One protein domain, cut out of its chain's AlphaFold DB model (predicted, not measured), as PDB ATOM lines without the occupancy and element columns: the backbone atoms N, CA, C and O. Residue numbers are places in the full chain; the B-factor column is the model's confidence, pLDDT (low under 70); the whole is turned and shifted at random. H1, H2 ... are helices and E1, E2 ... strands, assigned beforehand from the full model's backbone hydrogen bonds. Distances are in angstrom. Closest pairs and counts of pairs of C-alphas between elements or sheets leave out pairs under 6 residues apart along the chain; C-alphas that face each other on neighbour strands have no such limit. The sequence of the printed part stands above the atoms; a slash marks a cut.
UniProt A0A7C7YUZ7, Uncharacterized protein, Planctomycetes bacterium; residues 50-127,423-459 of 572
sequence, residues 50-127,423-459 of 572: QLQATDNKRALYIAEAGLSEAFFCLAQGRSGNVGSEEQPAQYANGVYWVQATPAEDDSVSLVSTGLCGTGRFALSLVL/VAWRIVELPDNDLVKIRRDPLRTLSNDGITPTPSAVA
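What this domain is: This is residues 50 to 127 and 423 to 459 of the 572 residues of an uncharacterized protein of Planctomycetes bacterium (UniProt A0A7C7YUZ7). One twisted sheet of five antiparallel strands, with the long helix H1 packed over one face, makes the body of this domain. The two short helices H2 and H3 sit together at one end of the sheet and only graze it, and the last residues fold back so that 454 to 455 pair beside the edge strand E1. The printed part has 115 residues with three named helices and five named strands, in the order H1 E1 E2 E3 E4 E5 H2 H3, and the sheet runs E1, E2, E3, E4, E5. The class is mixed, helices and strands. The whole is compact, with a radius of gyration of the C-alphas of 13.5 A, and its outline is rounded, spanning 40 by 28 by 22 A.

How they stand to each other: Helix H1, residues 50 to 75, is on the sheet of E1, residues 89 to 91, E2, residues 94 to 102, E3, residues 107 to 116, E4, residues 119 to 127, and E5, residues 423 to 427. Helix on one face and sheet form two layers. The closest C-alphas of H1 and E3 are those of Ala 63 and Gly 114, 4.1 A apart; those of H1 and E4 are Asn 56 and Gly 119, also 4.1 A apart. E1 to E4 form a meander, each strand the antiparallel neighbour of the one before. E1 and E2 are a hairpin at 131 degrees between their directions, with N 89 and O 96 within hydrogen-bond range at 2.7 A. E2 and E3 are a hairpin at 166 degrees, with N 111 and O 99 at 2.8 A. E3 and E4 are a hairpin at 166 degrees, with N 110 and O 125 at 2.8 A. E4 and E5 are antiparallel at 166 degrees, with N 124 and O 426 at 2.8 A. E1 and E5 are the edge strands. Residues 89 to 90 of E1 pair in parallel with residues 454 to 455. H2, residues 434 to 437, only grazes the sheet with its residues 435 to 437; H3, residues 442 to 448, only grazes it with its residues 442 to 446. H2 and H3 are close but not clearly touching, with the C-alphas of Leu 435 and Pro 442 closest at 6.9 A. H1 is apart from H2 and from H3. In H1 and H3 every pair of O i and N i+4 is within hydrogen-bond range; H2 is too short for such a pair.

Where its parts are: H1, residues 50 to 75, begins with C-alpha 50 at (243.499, -30.501, 85.388) and is 37.4 A long from first to last C-alpha. E1, residues 89 to 91, begins with C-alpha 89 at (227.279, -16.830, 100.365). E2, residues 94 to 102, is 27.0 A long, E3, residues 107 to 116, 29.5 A, and E4, residues 119 to 127, 26.4 A. E5, residues 423 to 427, measures 14.3 A. H2, residues 434 to 437, measures 5.0 A. H3, residues 442 to 448, measures 9.8 A and ends with C-alpha 448 at (223.174, -33.092, 102.360).

The domain as a whole: The two C-alphas farthest apart are those of Gln 50 and Glu 104, at 42.5 A. Residues 128 to 422 are cut out and not printed, and C-alphas 127 and 423 are 5.4 A apart across the cut, which lies between E4 and E5. The link from H1 to E1, residues 76 to 88, is long. The mean pLDDT of the printed part of this model is 95.8, and no printed residue is under 70.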
ATOM      1  N   GLN A  50     244.070 -31.623  86.136       97.12
ATOM      2  CA  GLN A  50     243.499 -30.501  85.388       97.12
ATOM      3  C   GLN A  50     242.179 -30.028  85.999       97.12
ATOM      4  O   GLN A  50     241.975 -28.823  86.142       97.12
ATOM      5  N   LEU A  51     241.317 -30.962  86.406       96.06
ATOM      6  CA  LEU A  51     240.081 -30.646  87.120       96.06
ATOM      7  C   LEU A  51     240.382 -29.961  88.455       96.06
ATOM      8  O   LEU A  51     239.865 -28.880  88.694       96.06
ATOM      9  N   GLN A  52     241.302 -30.502  89.258       96.38
ATOM     10  CA  GLN A  52     241.702 -29.887  90.528       96.38
ATOM     11  C   GLN A  52     242.313 -28.491  90.334       96.38
ATOM     12  O   GLN A  52     242.010 -27.570  91.083       96.38
ATOM     13  N   ALA A  53     243.153 -28.303  89.314       97.19
ATOM     14  CA  ALA A  53     243.716 -26.994  88.995       97.19
ATOM     15  C   ALA A  53     242.633 -25.997  88.551       97.19
ATOM     16  O   ALA A  53     242.701 -24.819  88.896       97.19
ATOM     17  N   THR A  54     241.630 -26.464  87.805       97.81
ATOM     18  CA  THR A  54     240.481 -25.648  87.391       97.81
ATOM     19  C   THR A  54     239.628 -25.260  88.593       97.81
ATOM     20  O   THR A  54     239.279 -24.092  88.741       97.81
ATOM     21  N   ASP A  55     239.340 -26.213  89.476       97.81
ATOM     22  CA  ASP A  55     238.578 -25.991  90.701       97.81
ATOM     23  C   ASP A  55     239.301 -25.027  91.650       97.81
ATOM     24  O   ASP A  55     238.675 -24.115  92.176       97.81
ATOM     25  N   ASN A  56     240.623 -25.152  91.816       97.94
ATOM     26  CA  ASN A  56     241.418 -24.224  92.627       97.94
ATOM     27  C   ASN A  56     241.373 -22.791  92.080       97.94
ATOM     28  O   ASN A  56     241.222 -21.850  92.851       97.94
ATOM     29  N   LYS A  57     241.461 -22.613  90.754       98.25
ATOM     30  CA  LYS A  57     241.318 -21.286  90.131       98.25
ATOM     31  C   LYS A  57     239.920 -20.710  90.332       98.25
ATOM     32  O   LYS A  57     239.780 -19.527  90.600       98.25
ATOM     33  N   ARG A  58     238.883 -21.543  90.219       98.31
ATOM     34  CA  ARG A  58     237.503 -21.118  90.492       98.31
ATOM     35  C   ARG A  58     237.317 -20.726  91.954       98.31
ATOM     36  O   ARG A  58     236.700 -19.708  92.214       98.31
ATOM     37  N   ALA A  59     237.870 -21.498  92.887       98.31
ATOM     38  CA  ALA A  59     237.837 -21.190  94.313       98.31
ATOM     39  C   ALA A  59     238.539 -19.861  94.636       98.31
ATOM     40  O   ALA A  59     237.994 -19.074  95.403       98.31
ATOM     41  N   LEU A  60     239.681 -19.577  93.995       98.25
ATOM     42  CA  LEU A  60     240.350 -18.273  94.066       98.25
ATOM     43  C   LEU A  60     239.424 -17.139  93.603       98.25
ATOM     44  O   LEU A  60     239.194 -16.212  94.367       98.25
ATOM     45  N   TYR A  61     238.834 -17.237  92.405       98.38
ATOM     46  CA  TYR A  61     237.926 -16.195  91.899       98.38
ATOM     47  C   TYR A  61     236.677 -16.005  92.764       98.38
ATOM     48  O   TYR A  61     236.140 -14.906  92.851       98.38
ATOM     49  N   ILE A  62     236.207 -17.069  93.414       98.50
ATOM     50  CA  ILE A  62     235.095 -16.989  94.361       98.50
ATOM     51  C   ILE A  62     235.514 -16.268  95.650       98.50
ATOM     52  O   ILE A  62     234.739 -15.466  96.159       98.50
ATOM     53  N   ALA A  63     236.736 -16.485  96.148       98.38
ATOM     54  CA  ALA A  63     237.273 -15.722  97.276       98.38
ATOM     55  C   ALA A  63     237.494 -14.236  96.918       98.38
ATOM     56  O   ALA A  63     237.201 -13.354  97.717       98.38
ATOM     57  N   GLU A  64     237.958 -13.932  95.700       98.31
ATOM     58  CA  GLU A  64     238.097 -12.545  95.216       98.31
ATOM     59  C   GLU A  64     236.743 -11.833  95.107       98.31
ATOM     60  O   GLU A  64     236.627 -10.663  95.478       98.31
ATOM     61  N   ALA A  65     235.707 -12.540  94.642       98.06
ATOM     62  CA  ALA A  65     234.342 -12.019  94.629       98.06
ATOM     63  C   ALA A  65     233.855 -11.704  96.050       98.06
ATOM     64  O   ALA A  65     233.267 -10.649  96.270       98.06
ATOM     65  N   GLY A  66     234.171 -12.567  97.021       97.88
ATOM     66  CA  GLY A  66     233.869 -12.306  98.424       97.88
ATOM     67  C   GLY A  66     234.560 -11.061  98.967       97.88
ATOM     68  O   GLY A  66     233.887 -10.201  99.527       97.88
ATOM     69  N   LEU A  67     235.871 -10.917  98.751       97.88
ATOM     70  CA  LEU A  67     236.599  -9.709  99.162       97.88
ATOM     71  C   LEU A  67     236.050  -8.437  98.510       97.88
ATOM     72  O   LEU A  67     236.002  -7.405  99.166       97.88
ATOM     73  N   SER A  68     235.628  -8.511  97.248       96.94
ATOM     74  CA  SER A  68     235.054  -7.362  96.538       96.94
ATOM     75  C   SER A  68     233.722  -6.924  97.156       96.94
ATOM     76  O   SER A  68     233.499  -5.734  97.350       96.94
ATOM     77  N   GLU A  69     232.865  -7.884  97.515       96.12
ATOM     78  CA  GLU A  69     231.594  -7.614  98.202       96.12
ATOM     79  C   GLU A  69     231.823  -7.026  99.601       96.12
ATOM     80  O   GLU A  69     231.180  -6.057  99.991       96.12
ATOM     81  N   ALA A  70     232.780  -7.579 100.345       95.75
ATOM     82  CA  ALA A  70     233.142  -7.102 101.675       95.75
ATOM     83  C   ALA A  70     233.777  -5.702 101.656       95.75
ATOM     84  O   ALA A  70     233.449  -4.871 102.499       95.75
ATOM     85  N   PHE A  71     234.638  -5.419 100.673       95.12
ATOM     86  CA  PHE A  71     235.187  -4.083 100.432       95.12
ATOM     87  C   PHE A  71     234.069  -3.076 100.158       95.12
ATOM     88  O   PHE A  71     234.051  -2.000 100.744       95.12
ATOM     89  N   PHE A  72     233.111  -3.442  99.302       91.19
ATOM     90  CA  PHE A  72     231.958  -2.596  99.013       91.19
ATOM     91  C   PHE A  72     231.084  -2.368 100.251       91.19
ATOM     92  O   PHE A  72     230.654  -1.247 100.487       91.19
ATOM     93  N   CYS A  73     230.877  -3.400 101.074       89.56
ATOM     94  CA  CYS A  73     230.186  -3.266 102.354       89.56
ATOM     95  C   CYS A  73     230.901  -2.264 103.280       89.56
ATOM     96  O   CYS A  73     230.238  -1.380 103.814       89.56
ATOM     97  N   LEU A  74     232.229  -2.348 103.423       88.44
ATOM     98  CA  LEU A  74     233.005  -1.382 104.217       88.44
ATOM     99  C   LEU A  74     232.939   0.037 103.653       88.44
ATOM    100  O   LEU A  74     232.779   0.977 104.415       88.44
ATOM    101  N   ALA A  75     233.004   0.196 102.330       85.62
ATOM    102  CA  ALA A  75     232.853   1.495 101.672       85.62
ATOM    103  C   ALA A  75     231.457   2.123 101.872       85.62
ATOM    104  O   ALA A  75     231.264   3.302 101.606       85.62
ATOM    105  N   GLN A  76     230.472   1.335 102.309       80.38
ATOM    106  CA  GLN A  76     229.139   1.799 102.698       80.38
ATOM    107  C   GLN A  76     228.985   1.983 104.217       80.38
ATOM    108  O   GLN A  76     227.868   2.198 104.684       80.38
ATOM    109  N   GLY A  77     230.068   1.823 104.985       77.69
ATOM    110  CA  GLY A  77     230.067   1.876 106.448       77.69
ATOM    111  C   GLY A  77     229.627   0.583 107.151       77.69
ATOM    112  O   GLY A  77     229.553   0.559 108.372       77.69
ATOM    113  N   ARG A  78     229.346  -0.513 106.429       85.38
ATOM    114  CA  ARG A  78     228.950  -1.810 107.029       85.38
ATOM    115  C   ARG A  78     230.166  -2.553 107.598       85.38
ATOM    116  O   ARG A  78     231.287  -2.275 107.186       85.38
ATOM    117  N   SER A  79     229.974  -3.614 108.395       87.62
ATOM    118  CA  SER A  79     231.094  -4.429 108.926       87.62
ATOM    119  C   SER A  79     232.082  -4.962 107.891       87.62
ATOM    120  O   SER A  79     233.222  -5.258 108.239       87.62
ATOM    121  N   GLY A  80     231.647  -5.216 106.654       92.38
ATOM    122  CA  GLY A  80     232.418  -6.006 105.687       92.38
ATOM    123  C   GLY A  80     232.263  -7.524 105.846       92.38
ATOM    124  O   GLY A  80     232.872  -8.286 105.095       92.38
ATOM    125  N   ASN A  81     231.437  -7.997 106.783       94.50
ATOM    126  CA  ASN A  81     231.124  -9.421 106.911       94.50
ATOM    127  C   ASN A  81     230.145  -9.875 105.815       94.50
ATOM    128  O   ASN A  81     229.084  -9.278 105.619       94.50
ATOM    129  N   VAL A  82     230.458 -10.981 105.130       96.06
ATOM    130  CA  VAL A  82     229.604 -11.533 104.062       96.06
ATOM    131  C   VAL A  82     229.431 -13.033 104.253       96.06
ATOM    132  O   VAL A  82     230.387 -13.796 104.141       96.06
ATOM    133  N   GLY A  83     228.201 -13.472 104.512       95.38
ATOM    134  CA  GLY A  83     227.878 -14.846 104.885       95.38
ATOM    135  C   GLY A  83     228.493 -15.260 106.226       95.38
ATOM    136  O   GLY A  83     229.022 -14.449 106.989       95.38
ATOM    137  N   SER A  84     228.420 -16.552 106.521       95.81
ATOM    138  CA  SER A  84     229.185 -17.183 107.596       95.81
ATOM    139  C   SER A  84     229.671 -18.561 107.160       95.81
ATOM    140  O   SER A  84     229.363 -19.025 106.062       95.81
ATOM    141  N   GLU A  85     230.443 -19.225 108.011       96.31
ATOM    142  CA  GLU A  85     230.853 -20.604 107.764       96.31
ATOM    143  C   GLU A  85     229.647 -21.559 107.703       96.31
ATOM    144  O   GLU A  85     229.582 -22.431 106.834       96.31
ATOM    145  N   GLU A  86     228.676 -21.366 108.596       96.31
ATOM    146  CA  GLU A  86     227.456 -22.168 108.702       96.31
ATOM    147  C   GLU A  86     226.471 -21.854 107.573       96.31
ATOM    148  O   GLU A  86     225.760 -22.741 107.099       96.31
ATOM    149  N   GLN A  87     226.439 -20.598 107.126       96.56
ATOM    150  CA  GLN A  87     225.564 -20.131 106.059       96.56
ATOM    151  C   GLN A  87     226.356 -19.288 105.047       96.56
ATOM    152  O   GLN A  87     226.283 -18.054 105.051       96.56
ATOM    153  N   PRO A  88     227.133 -19.939 104.163       97.88
ATOM    154  CA  PRO A  88     227.995 -19.220 103.243       97.88
ATOM    155  C   PRO A  88     227.192 -18.572 102.112       97.88
ATOM    156  O   PRO A  88     226.107 -19.023 101.731       97.88
ATOM    157  N   ALA A  89     227.768 -17.520 101.542       97.81
ATOM    158  CA  ALA A  89     227.279 -16.830 100.365       97.81
ATOM    159  C   ALA A  89     227.481 -17.694  99.110       97.81
ATOM    160  O   ALA A  89     228.576 -18.194  98.858       97.81
ATOM    161  N   GLN A  90     226.457 -17.856  98.278       98.19
ATOM    162  CA  GLN A  90     226.541 -18.545  96.997       98.19
ATOM    163  C   GLN A  90     226.846 -17.560  95.869       98.19
ATOM    164  O   GLN A  90     226.085 -16.623  95.620       98.19
ATOM    165  N   TYR A  91     227.896 -17.850  95.102       98.19
ATOM    166  CA  TYR A  91     228.209 -17.161  93.855       98.19
ATOM    167  C   TYR A  91     228.527 -18.180  92.761       98.19
ATOM    168  O   TYR A  91     229.442 -19.000  92.874       98.19
ATOM    169  N   ALA A  92     227.736 -18.150  91.688       96.75
ATOM    170  CA  ALA A  92     227.769 -19.150  90.623       96.75
ATOM    171  C   ALA A  92     227.674 -20.599  91.170       96.75
ATOM    172  O   ALA A  92     226.707 -20.954  91.845       96.75
ATOM    173  N   ASN A  93     228.666 -21.443  90.854       97.38
ATOM    174  CA  ASN A  93     228.721 -22.862  91.237       97.38
ATOM    175  C   ASN A  93     229.592 -23.120  92.477       97.38
ATOM    176  O   ASN A  93     230.081 -24.236  92.664       97.38
ATOM    177  N   GLY A  94     229.839 -22.101  93.293       98.31
ATOM    178  CA  GLY A  94     230.546 -22.268  94.550       98.31
ATOM    179  C   GLY A  94     230.024 -21.330  95.621       98.31
ATOM    180  O   GLY A  94     228.998 -20.667  95.449       98.31
ATOM    181  N   VAL A  95     230.717 -21.337  96.748       98.62
ATOM    182  CA  VAL A  95     230.322 -20.589  97.938       98.62
ATOM    183  C   VAL A  95     231.528 -19.897  98.553       98.62
ATOM    184  O   VAL A  95     232.655 -20.374  98.397       98.62
ATOM    185  N   TYR A  96     231.289 -18.797  99.250       98.56
ATOM    186  CA  TYR A  96     232.293 -18.101 100.035       98.56
ATOM    187  C   TYR A  96     231.708 -17.548 101.330       98.56
ATOM    188  O   TYR A  96     230.498 -17.462 101.489       98.56
ATOM    189  N   TRP A  97     232.577 -17.136 102.237       98.31
ATOM    190  CA  TRP A  97     232.232 -16.210 103.309       98.31
ATOM    191  C   TRP A  97     233.411 -15.271 103.541       98.31
ATOM    192  O   TRP A  97     234.535 -15.569 103.118       98.31
ATOM    193  N   VAL A  98     233.146 -14.130 104.167       97.88
ATOM    194  CA  VAL A  98     234.149 -13.137 104.545       97.88
ATOM    195  C   VAL A  98     233.983 -12.783 106.005       97.88
ATOM    196  O   VAL A  98     232.876 -12.463 106.437       97.88
ATOM    197  N   GLN A  99     235.093 -12.830 106.732       96.94
ATOM    198  CA  GLN A  99     235.195 -12.327 108.091       96.94
ATOM    199  C   GLN A  99     235.995 -11.027 108.079       96.94
ATOM    200  O   GLN A  99     237.126 -11.010 107.593       96.94
ATOM    201  N   ALA A 100     235.402  -9.963 108.603       95.88
ATOM    202  CA  ALA A 100     236.057  -8.695 108.861       95.88
ATOM    203  C   ALA A 100     236.501  -8.643 110.326       95.88
ATOM    204  O   ALA A 100     235.703  -8.899 111.229       95.88
ATOM    205  N   THR A 101     237.769  -8.317 110.552       95.44
ATOM    206  CA  THR A 101     238.345  -8.161 111.888       95.44
ATOM    207  C   THR A 101     239.001  -6.784 111.977       95.44
ATOM    208  O   THR A 101     239.951  -6.550 111.222       95.44
ATOM    209  N   PRO A 102     238.529  -5.879 112.854       90.56
ATOM    210  CA  PRO A 102     239.212  -4.614 113.100       90.56
ATOM    211  C   PRO A 102     240.574  -4.868 113.757       90.56
ATOM    212  O   PRO A 102     240.736  -5.812 114.538       90.56
ATOM    213  N   ALA A 103     241.558  -4.049 113.414       91.06
ATOM    214  CA  ALA A 103     242.884  -4.029 114.013       91.06
ATOM    215  C   ALA A 103     243.052  -2.799 114.922       91.06
ATOM    216  O   ALA A 103     242.181  -1.937 114.990       91.06
ATOM    217  N   GLU A 104     244.170  -2.730 115.651       83.38
ATOM    218  CA  GLU A 104     244.455  -1.638 116.598       83.38
ATOM    219  C   GLU A 104     244.774  -0.295 115.908       83.38
ATOM    220  O   GLU A 104     244.729   0.745 116.555       83.38
ATOM    221  N   ASP A 105     245.108  -0.308 114.617       85.38
ATOM    222  CA  ASP A 105     245.563   0.843 113.826       85.38
ATOM    223  C   ASP A 105     244.477   1.419 112.901       85.38
ATOM    224  O   ASP A 105     244.798   1.978 111.855       85.38
ATOM    225  N   ASP A 106     243.201   1.236 113.257       83.06
ATOM    226  CA  ASP A 106     242.025   1.592 112.438       83.06
ATOM    227  C   ASP A 106     241.972   0.890 111.060       83.06
ATOM    228  O   ASP A 106     241.152   1.181 110.182       83.06
ATOM    229  N   SER A 107     242.829  -0.117 110.862       91.81
ATOM    230  CA  SER A 107     242.734  -1.002 109.713       91.81
ATOM    231  C   SER A 107     241.698  -2.105 109.949       91.81
ATOM    232  O   SER A 107     241.416  -2.534 111.070       91.81
ATOM    233  N   VAL A 108     241.111  -2.601 108.866       94.62
ATOM    234  CA  VAL A 108     240.197  -3.742 108.865       94.62
ATOM    235  C   VAL A 108     240.794  -4.845 108.003       94.62
ATOM    236  O   VAL A 108     241.067  -4.671 106.813       94.62
ATOM    237  N   SER A 109     240.973  -6.021 108.601       96.69
ATOM    238  CA  SER A 109     241.400  -7.231 107.905       96.69
ATOM    239  C   SER A 109     240.179  -8.024 107.449       96.69
ATOM    240  O   SER A 109     239.465  -8.605 108.263       96.69
ATOM    241  N   LEU A 110     239.968  -8.103 106.141       97.69
ATOM    242  CA  LEU A 110     238.978  -8.969 105.511       97.69
ATOM    243  C   LEU A 110     239.619 -10.302 105.140       97.69
ATOM    244  O   LEU A 110     240.609 -10.330 104.412       97.69
ATOM    245  N   VAL A 111     239.041 -11.421 105.568       98.38
ATOM    246  CA  VAL A 111     239.474 -12.767 105.173       98.38
ATOM    247  C   VAL A 111     238.340 -13.475 104.449       98.38
ATOM    248  O   VAL A 111     237.347 -13.852 105.068       98.38
ATOM    249  N   SER A 112     238.493 -13.682 103.140       98.44
ATOM    250  CA  SER A 112     237.532 -14.429 102.330       98.44
ATOM    251  C   SER A 112     237.988 -15.859 102.102       98.44
ATOM    252  O   SER A 112     239.106 -16.093 101.643       98.44
ATOM    253  N   THR A 113     237.097 -16.818 102.343       98.69
ATOM    254  CA  THR A 113     237.316 -18.223 101.988       98.69
ATOM    255  C   THR A 113     236.359 -18.623 100.874       98.69
ATOM    256  O   THR A 113     235.151 -18.575 101.064       98.69
ATOM    257  N   GLY A 114     236.887 -19.050  99.724       98.38
ATOM    258  CA  GLY A 114     236.120 -19.462  98.546       98.38
ATOM    259  C   GLY A 114     236.259 -20.952  98.230       98.38
ATOM    260  O   GLY A 114     237.357 -21.519  98.258       98.38
ATOM    261  N   LEU A 115     235.140 -21.606  97.904       98.56
ATOM    262  CA  LEU A 115     235.039 -23.048  97.663       98.56
ATOM    263  C   LEU A 115     234.312 -23.326  96.334       98.56
ATOM    264  O   LEU A 115     233.200 -22.846  96.121       98.56
ATOM    265  N   CYS A 116     234.887 -24.153  95.454       98.19
ATOM    266  CA  CYS A 116     234.244 -24.582  94.200       98.19
ATOM    267  C   CYS A 116     234.679 -25.996  93.813       98.19
ATOM    268  O   CYS A 116     235.868 -26.239  93.603       98.19
ATOM    269  N   GLY A 117     233.734 -26.928  93.648       97.19
ATOM    270  CA  GLY A 117     234.069 -28.322  93.350       97.19
ATOM    271  C   GLY A 117     234.993 -28.904  94.426       97.19
ATOM    272  O   GLY A 117     234.648 -28.925  95.602       97.19
ATOM    273  N   THR A 118     236.183 -29.359  94.041       97.69
ATOM    274  CA  THR A 118     237.205 -29.841  94.994       97.69
ATOM    275  C   THR A 118     238.198 -28.767  95.446       97.69
ATOM    276  O   THR A 118     239.028 -29.030  96.320       97.69
ATOM    277  N   GLY A 119     238.127 -27.575  94.855       98.06
ATOM    278  CA  GLY A 119     239.050 -26.472  95.072       98.06
ATOM    279  C   GLY A 119     238.663 -25.611  96.263       98.06
ATOM    280  O   GLY A 119     237.480 -25.445  96.574       98.06
ATOM    281  N   ARG A 120     239.687 -25.085  96.936       98.25
ATOM    282  CA  ARG A 120     239.589 -24.297  98.166       98.25
ATOM    283  C   ARG A 120     240.659 -23.218  98.127       98.25
ATOM    284  O   ARG A 120     241.798 -23.524  97.767       98.25
ATOM    285  N   PHE A 121     240.300 -21.994  98.477       98.38
ATOM    286  CA  PHE A 121     241.241 -20.885  98.530       98.38
ATOM    287  C   PHE A 121     240.829 -19.883  99.607       98.38
ATOM    288  O   PHE A 121     239.633 -19.691  99.815       98.38
ATOM    289  N   ALA A 122     241.797 -19.258 100.275       98.50
ATOM    290  CA  ALA A 122     241.541 -18.164 101.201       98.50
ATOM    291  C   ALA A 122     242.446 -16.973 100.878       98.50
ATOM    292  O   ALA A 122     243.634 -17.133 100.579       98.50
ATOM    293  N   LEU A 123     241.857 -15.784 100.911       98.50
ATOM    294  CA  LEU A 123     242.508 -14.511 100.647       98.50
ATOM    295  C   LEU A 123     242.285 -13.573 101.822       98.50
ATOM    296  O   LEU A 123     241.229 -13.606 102.446       98.50
ATOM    297  N   SER A 124     243.265 -12.719 102.082       98.19
ATOM    298  CA  SER A 124     243.165 -11.641 103.053       98.19
ATOM    299  C   SER A 124     243.452 -10.304 102.384       98.19
ATOM    300  O   SER A 124     244.393 -10.195 101.591       98.19
ATOM    301  N   LEU A 125     242.629  -9.318 102.717       98.06
ATOM    302  CA  LEU A 125     242.752  -7.915 102.355       98.06
ATOM    303  C   LEU A 125     242.884  -7.120 103.652       98.06
ATOM    304  O   LEU A 125     242.079  -7.322 104.552       98.06
ATOM    305  N   VAL A 126     243.875  -6.245 103.759       97.19
ATOM    306  CA  VAL A 126     243.960  -5.272 104.855       97.19
ATOM    307  C   VAL A 126     243.666  -3.909 104.262       97.19
ATOM    308  O   VAL A 126     244.300  -3.517 103.278       97.19
ATOM    309  N   LEU A 127     242.676  -3.242 104.834       95.88
ATOM    310  CA  LEU A 127     242.179  -1.950 104.395       95.88
ATOM    311  C   LEU A 127     242.368  -0.943 105.514       95.88
ATOM    312  O   LEU A 127     242.061  -1.277 106.650       95.88
ATOM    313  N   VAL A 423     245.776  -1.458 101.770       95.69
ATOM    314  CA  VAL A 423     247.132  -1.548 102.331       95.69
ATOM    315  C   VAL A 423     247.848  -2.811 101.861       95.69
ATOM    316  O   VAL A 423     248.998  -2.769 101.423       95.69
ATOM    317  N   ALA A 424     247.183  -3.966 101.963       96.88
ATOM    318  CA  ALA A 424     247.808  -5.247 101.654       96.88
ATOM    319  C   ALA A 424     246.823  -6.290 101.120       96.88
ATOM    320  O   ALA A 424     245.661  -6.349 101.511       96.88
ATOM    321  N   TRP A 425     247.339  -7.185 100.273       97.19
ATOM    322  CA  TRP A 425     246.635  -8.370  99.788       97.19
ATOM    323  C   TRP A 425     247.544  -9.595  99.877       97.19
ATOM    324  O   TRP A 425     248.712  -9.538  99.481       97.19
ATOM    325  N   ARG A 426     247.023 -10.720 100.377       98.00
ATOM    326  CA  ARG A 426     247.783 -11.976 100.432       98.00
ATOM    327  C   ARG A 426     246.906 -13.221 100.409       98.00
ATOM    328  O   ARG A 426     245.745 -13.210 100.805       98.00
ATOM    329  N   ILE A 427     247.526 -14.331 100.021       98.12
ATOM    330  CA  ILE A 427     246.985 -15.677 100.230       98.12
ATOM    331  C   ILE A 427     247.196 -16.038 101.699       98.12
ATOM    332  O   ILE A 427     248.300 -15.862 102.219       98.12
ATOM    333  N   VAL A 428     246.161 -16.558 102.352       98.31
ATOM    334  CA  VAL A 428     246.232 -17.011 103.746       98.31
ATOM    335  C   VAL A 428     245.916 -18.493 103.863       98.31
ATOM    336  O   VAL A 428     245.464 -19.135 102.910       98.31
ATOM    337  N   GLU A 429     246.214 -19.055 105.029       98.06
ATOM    338  CA  GLU A 429     245.857 -20.433 105.328       98.06
ATOM    339  C   GLU A 429     244.338 -20.603 105.335       98.06
ATOM    340  O   GLU A 429     243.580 -19.705 105.701       98.06
ATOM    341  N   LEU A 430     243.899 -21.772 104.884       98.12
ATOM    342  CA  LEU A 430     242.492 -22.128 104.916       98.12
ATOM    343  C   LEU A 430     242.040 -22.301 106.378       98.12
ATOM    344  O   LEU A 430     242.767 -22.941 107.141       98.12
ATOM    345  N   PRO A 431     240.850 -21.807 106.759       97.19
ATOM    346  CA  PRO A 431     240.335 -21.982 108.113       97.19
ATOM    347  C   PRO A 431     240.082 -23.463 108.434       97.19
ATOM    348  O   PRO A 431     239.764 -24.267 107.548       97.19
ATOM    349  N   ASP A 432     240.212 -23.826 109.712       97.25
ATOM    350  CA  ASP A 432     240.131 -25.214 110.182       97.25
ATOM    351  C   ASP A 432     238.686 -25.710 110.372       97.25
ATOM    352  O   ASP A 432     238.303 -26.150 111.453       97.25
ATOM    353  N   ASN A 433     237.883 -25.697 109.308       95.88
ATOM    354  CA  ASN A 433     236.487 -26.128 109.379       95.88
ATOM    355  C   ASN A 433     236.130 -27.368 108.561       95.88
ATOM    356  O   ASN A 433     236.827 -27.764 107.621       95.88
ATOM    357  N   ASP A 434     235.017 -27.999 108.937       96.88
ATOM    358  CA  ASP A 434     234.554 -29.254 108.346       96.88
ATOM    359  C   ASP A 434     234.250 -29.103 106.859       96.88
ATOM    360  O   ASP A 434     234.644 -29.957 106.053       96.88
ATOM    361  N   LEU A 435     233.633 -27.982 106.466       96.19
ATOM    362  CA  LEU A 435     233.312 -27.732 105.071       96.19
ATOM    363  C   LEU A 435     234.592 -27.738 104.229       96.19
ATOM    364  O   LEU A 435     234.600 -28.389 103.183       96.19
ATOM    365  N   VAL A 436     235.664 -27.068 104.676       97.38
ATOM    366  CA  VAL A 436     237.004 -26.975 104.055       97.38
ATOM    367  C   VAL A 436     237.757 -28.302 104.066       97.38
ATOM    368  O   VAL A 436     238.345 -28.674 103.042       97.38
ATOM    369  N   LYS A 437     237.709 -29.045 105.175       97.25
ATOM    370  CA  LYS A 437     238.339 -30.370 105.319       97.25
ATOM    371  C   LYS A 437     237.750 -31.383 104.336       97.25
ATOM    372  O   LYS A 437     238.480 -32.164 103.714       97.25
ATOM    373  N   ILE A 438     236.431 -31.355 104.146       93.75
ATOM    374  CA  ILE A 438     235.721 -32.240 103.224       93.75
ATOM    375  C   ILE A 438     235.950 -31.733 101.792       93.75
ATOM    376  O   ILE A 438     235.193 -30.920 101.271       93.75
ATOM    377  N   ARG A 439     236.988 -32.241 101.107       95.19
ATOM    378  CA  ARG A 439     237.320 -31.932  99.692       95.19
ATOM    379  C   ARG A 439     236.318 -32.513  98.678       95.19
ATOM    380  O   ARG A 439     236.686 -33.218  97.737       95.19
ATOM    381  N   ARG A 440     235.034 -32.246  98.894       96.12
ATOM    382  CA  ARG A 440     233.910 -32.522  97.998       96.12
ATOM    383  C   ARG A 440     233.294 -31.198  97.555       96.12
ATOM    384  O   ARG A 440     233.597 -30.154  98.132       96.12
ATOM    385  N   ASP A 441     232.433 -31.294  96.548       97.69
ATOM    386  CA  ASP A 441     231.616 -30.185  96.061       97.69
ATOM    387  C   ASP A 441     230.835 -29.549  97.228       97.69
ATOM    388  O   ASP A 441     229.990 -30.235  97.815       97.69
ATOM    389  N   PRO A 442     231.122 -28.282  97.590       97.62
ATOM    390  CA  PRO A 442     230.565 -27.653  98.782       97.62
ATOM    391  C   PRO A 442     229.042 -27.543  98.719       97.62
ATOM    392  O   PRO A 442     228.387 -27.765  99.730       97.62
ATOM    393  N   LEU A 443     228.460 -27.305  97.536       97.94
ATOM    394  CA  LEU A 443     227.006 -27.205  97.377       97.94
ATOM    395  C   LEU A 443     226.312 -28.540  97.661       97.94
ATOM    396  O   LEU A 443     225.237 -28.572  98.251       97.94
ATOM    397  N   ARG A 444     226.938 -29.661  97.278       97.69
ATOM    398  CA  ARG A 444     226.415 -30.997  97.600       97.69
ATOM    399  C   ARG A 444     226.554 -31.316  99.078       97.69
ATOM    400  O   ARG A 444     225.664 -31.955  99.621       97.69
ATOM    401  N   THR A 445     227.665 -30.924  99.701       97.31
ATOM    402  CA  THR A 445     227.865 -31.107 101.145       97.31
ATOM    403  C   THR A 445     226.795 -30.340 101.919       97.31
ATOM    404  O   THR A 445     226.004 -30.976 102.601       97.31
ATOM    405  N   LEU A 446     226.657 -29.031 101.674       97.31
ATOM    406  CA  LEU A 446     225.631 -28.187 102.301       97.31
ATOM    407  C   LEU A 446     224.213 -28.723 102.060       97.31
ATOM    408  O   LEU A 446     223.424 -28.834 102.991       97.31
ATOM    409  N   SER A 447     223.906 -29.156 100.832       97.56
ATOM    410  CA  SER A 447     222.604 -29.751 100.514       97.56
ATOM    411  C   SER A 447     222.330 -31.056 101.269       97.56
ATOM    412  O   SER A 447     221.168 -31.324 101.567       97.56
ATOM    413  N   ASN A 448     223.347 -31.879 101.551       97.50
ATOM    414  CA  ASN A 448     223.174 -33.092 102.360       97.50
ATOM    415  C   ASN A 448     222.924 -32.752 103.833       97.50
ATOM    416  O   ASN A 448     222.198 -33.482 104.503       97.50
ATOM    417  N   ASP A 449     223.487 -31.637 104.295       97.00
ATOM    418  CA  ASP A 449     223.319 -31.120 105.653       97.00
ATOM    419  C   ASP A 449     222.022 -30.295 105.804       97.00
ATOM    420  O   ASP A 449     221.703 -29.814 106.887       97.00
ATOM    421  N   GLY A 450     221.237 -30.154 104.727       97.56
ATOM    422  CA  GLY A 450     219.980 -29.400 104.717       97.56
ATOM    423  C   GLY A 450     220.159 -27.880 104.668       97.56
ATOM    424  O   GLY A 450     219.192 -27.146 104.864       97.56
ATOM    425  N   ILE A 451     221.370 -27.400 104.383       97.81
ATOM    426  CA  ILE A 451     221.713 -25.980 104.329       97.81
ATOM    427  C   ILE A 451     221.605 -25.495 102.882       97.81
ATOM    428  O   ILE A 451     222.237 -26.036 101.972       97.81
ATOM    429  N   THR A 452     220.811 -24.447 102.666       97.75
ATOM    430  CA  THR A 452     220.758 -23.739 101.382       97.75
ATOM    431  C   THR A 452     221.574 -22.454 101.509       97.75
ATOM    432  O   THR A 452     221.167 -21.580 102.273       97.75
ATOM    433  N   PRO A 453     222.722 -22.324 100.817       97.25
ATOM    434  CA  PRO A 453     223.545 -21.125 100.927       97.25
ATOM    435  C   PRO A 453     222.814 -19.879 100.408       97.25
ATOM    436  O   PRO A 453     222.011 -19.944  99.476       97.25
ATOM    437  N   THR A 454     223.097 -18.739 101.035       96.31
ATOM    438  CA  THR A 454     222.425 -17.463 100.761       96.31
ATOM    439  C   THR A 454     222.966 -16.864  99.464       96.31
ATOM    440  O   THR A 454     224.180 -16.795  99.315       96.31
ATOM    441  N   PRO A 455     222.144 -16.408  98.503       96.62
ATOM    442  CA  PRO A 455     222.663 -15.754  97.301       96.62
ATOM    443  C   PRO A 455     223.572 -14.570  97.653       96.62
ATOM    444  O   PRO A 455     223.200 -13.741  98.474       96.62
ATOM    445  N   SER A 456     224.736 -14.473  97.005       94.94
ATOM    446  CA  SER A 456     225.771 -13.461  97.285       94.94
ATOM    447  C   SER A 456     225.232 -12.028  97.393       94.94
ATOM    448  O   SER A 456     225.575 -11.334  98.340       94.94
ATOM    449  N   ALA A 457     224.291 -11.641  96.523       90.06
ATOM    450  CA  ALA A 457     223.674 -10.309  96.510       90.06
ATOM    451  C   ALA A 457     222.865  -9.938  97.771       90.06
ATOM    452  O   ALA A 457     222.482  -8.785  97.926       90.06
ATOM    453  N   VAL A 458     222.542 -10.909  98.627       90.75
ATOM    454  CA  VAL A 458     221.838 -10.704  99.907       90.75
ATOM    455  C   VAL A 458     222.581 -11.379 101.062       90.75
ATOM    456  O   VAL A 458     222.011 -11.610 102.122       90.75
ATOM    457  N   ALA A 459     223.838 -11.775 100.836       92.25
ATOM    458  CA  ALA A 459     224.624 -12.507 101.819       92.25
ATOM    459  C   ALA A 459     225.452 -11.593 102.725       92.25
ATOM    460  O   ALA A 459     225.960 -12.082 103.733       92.25
TER     461      ALA A 459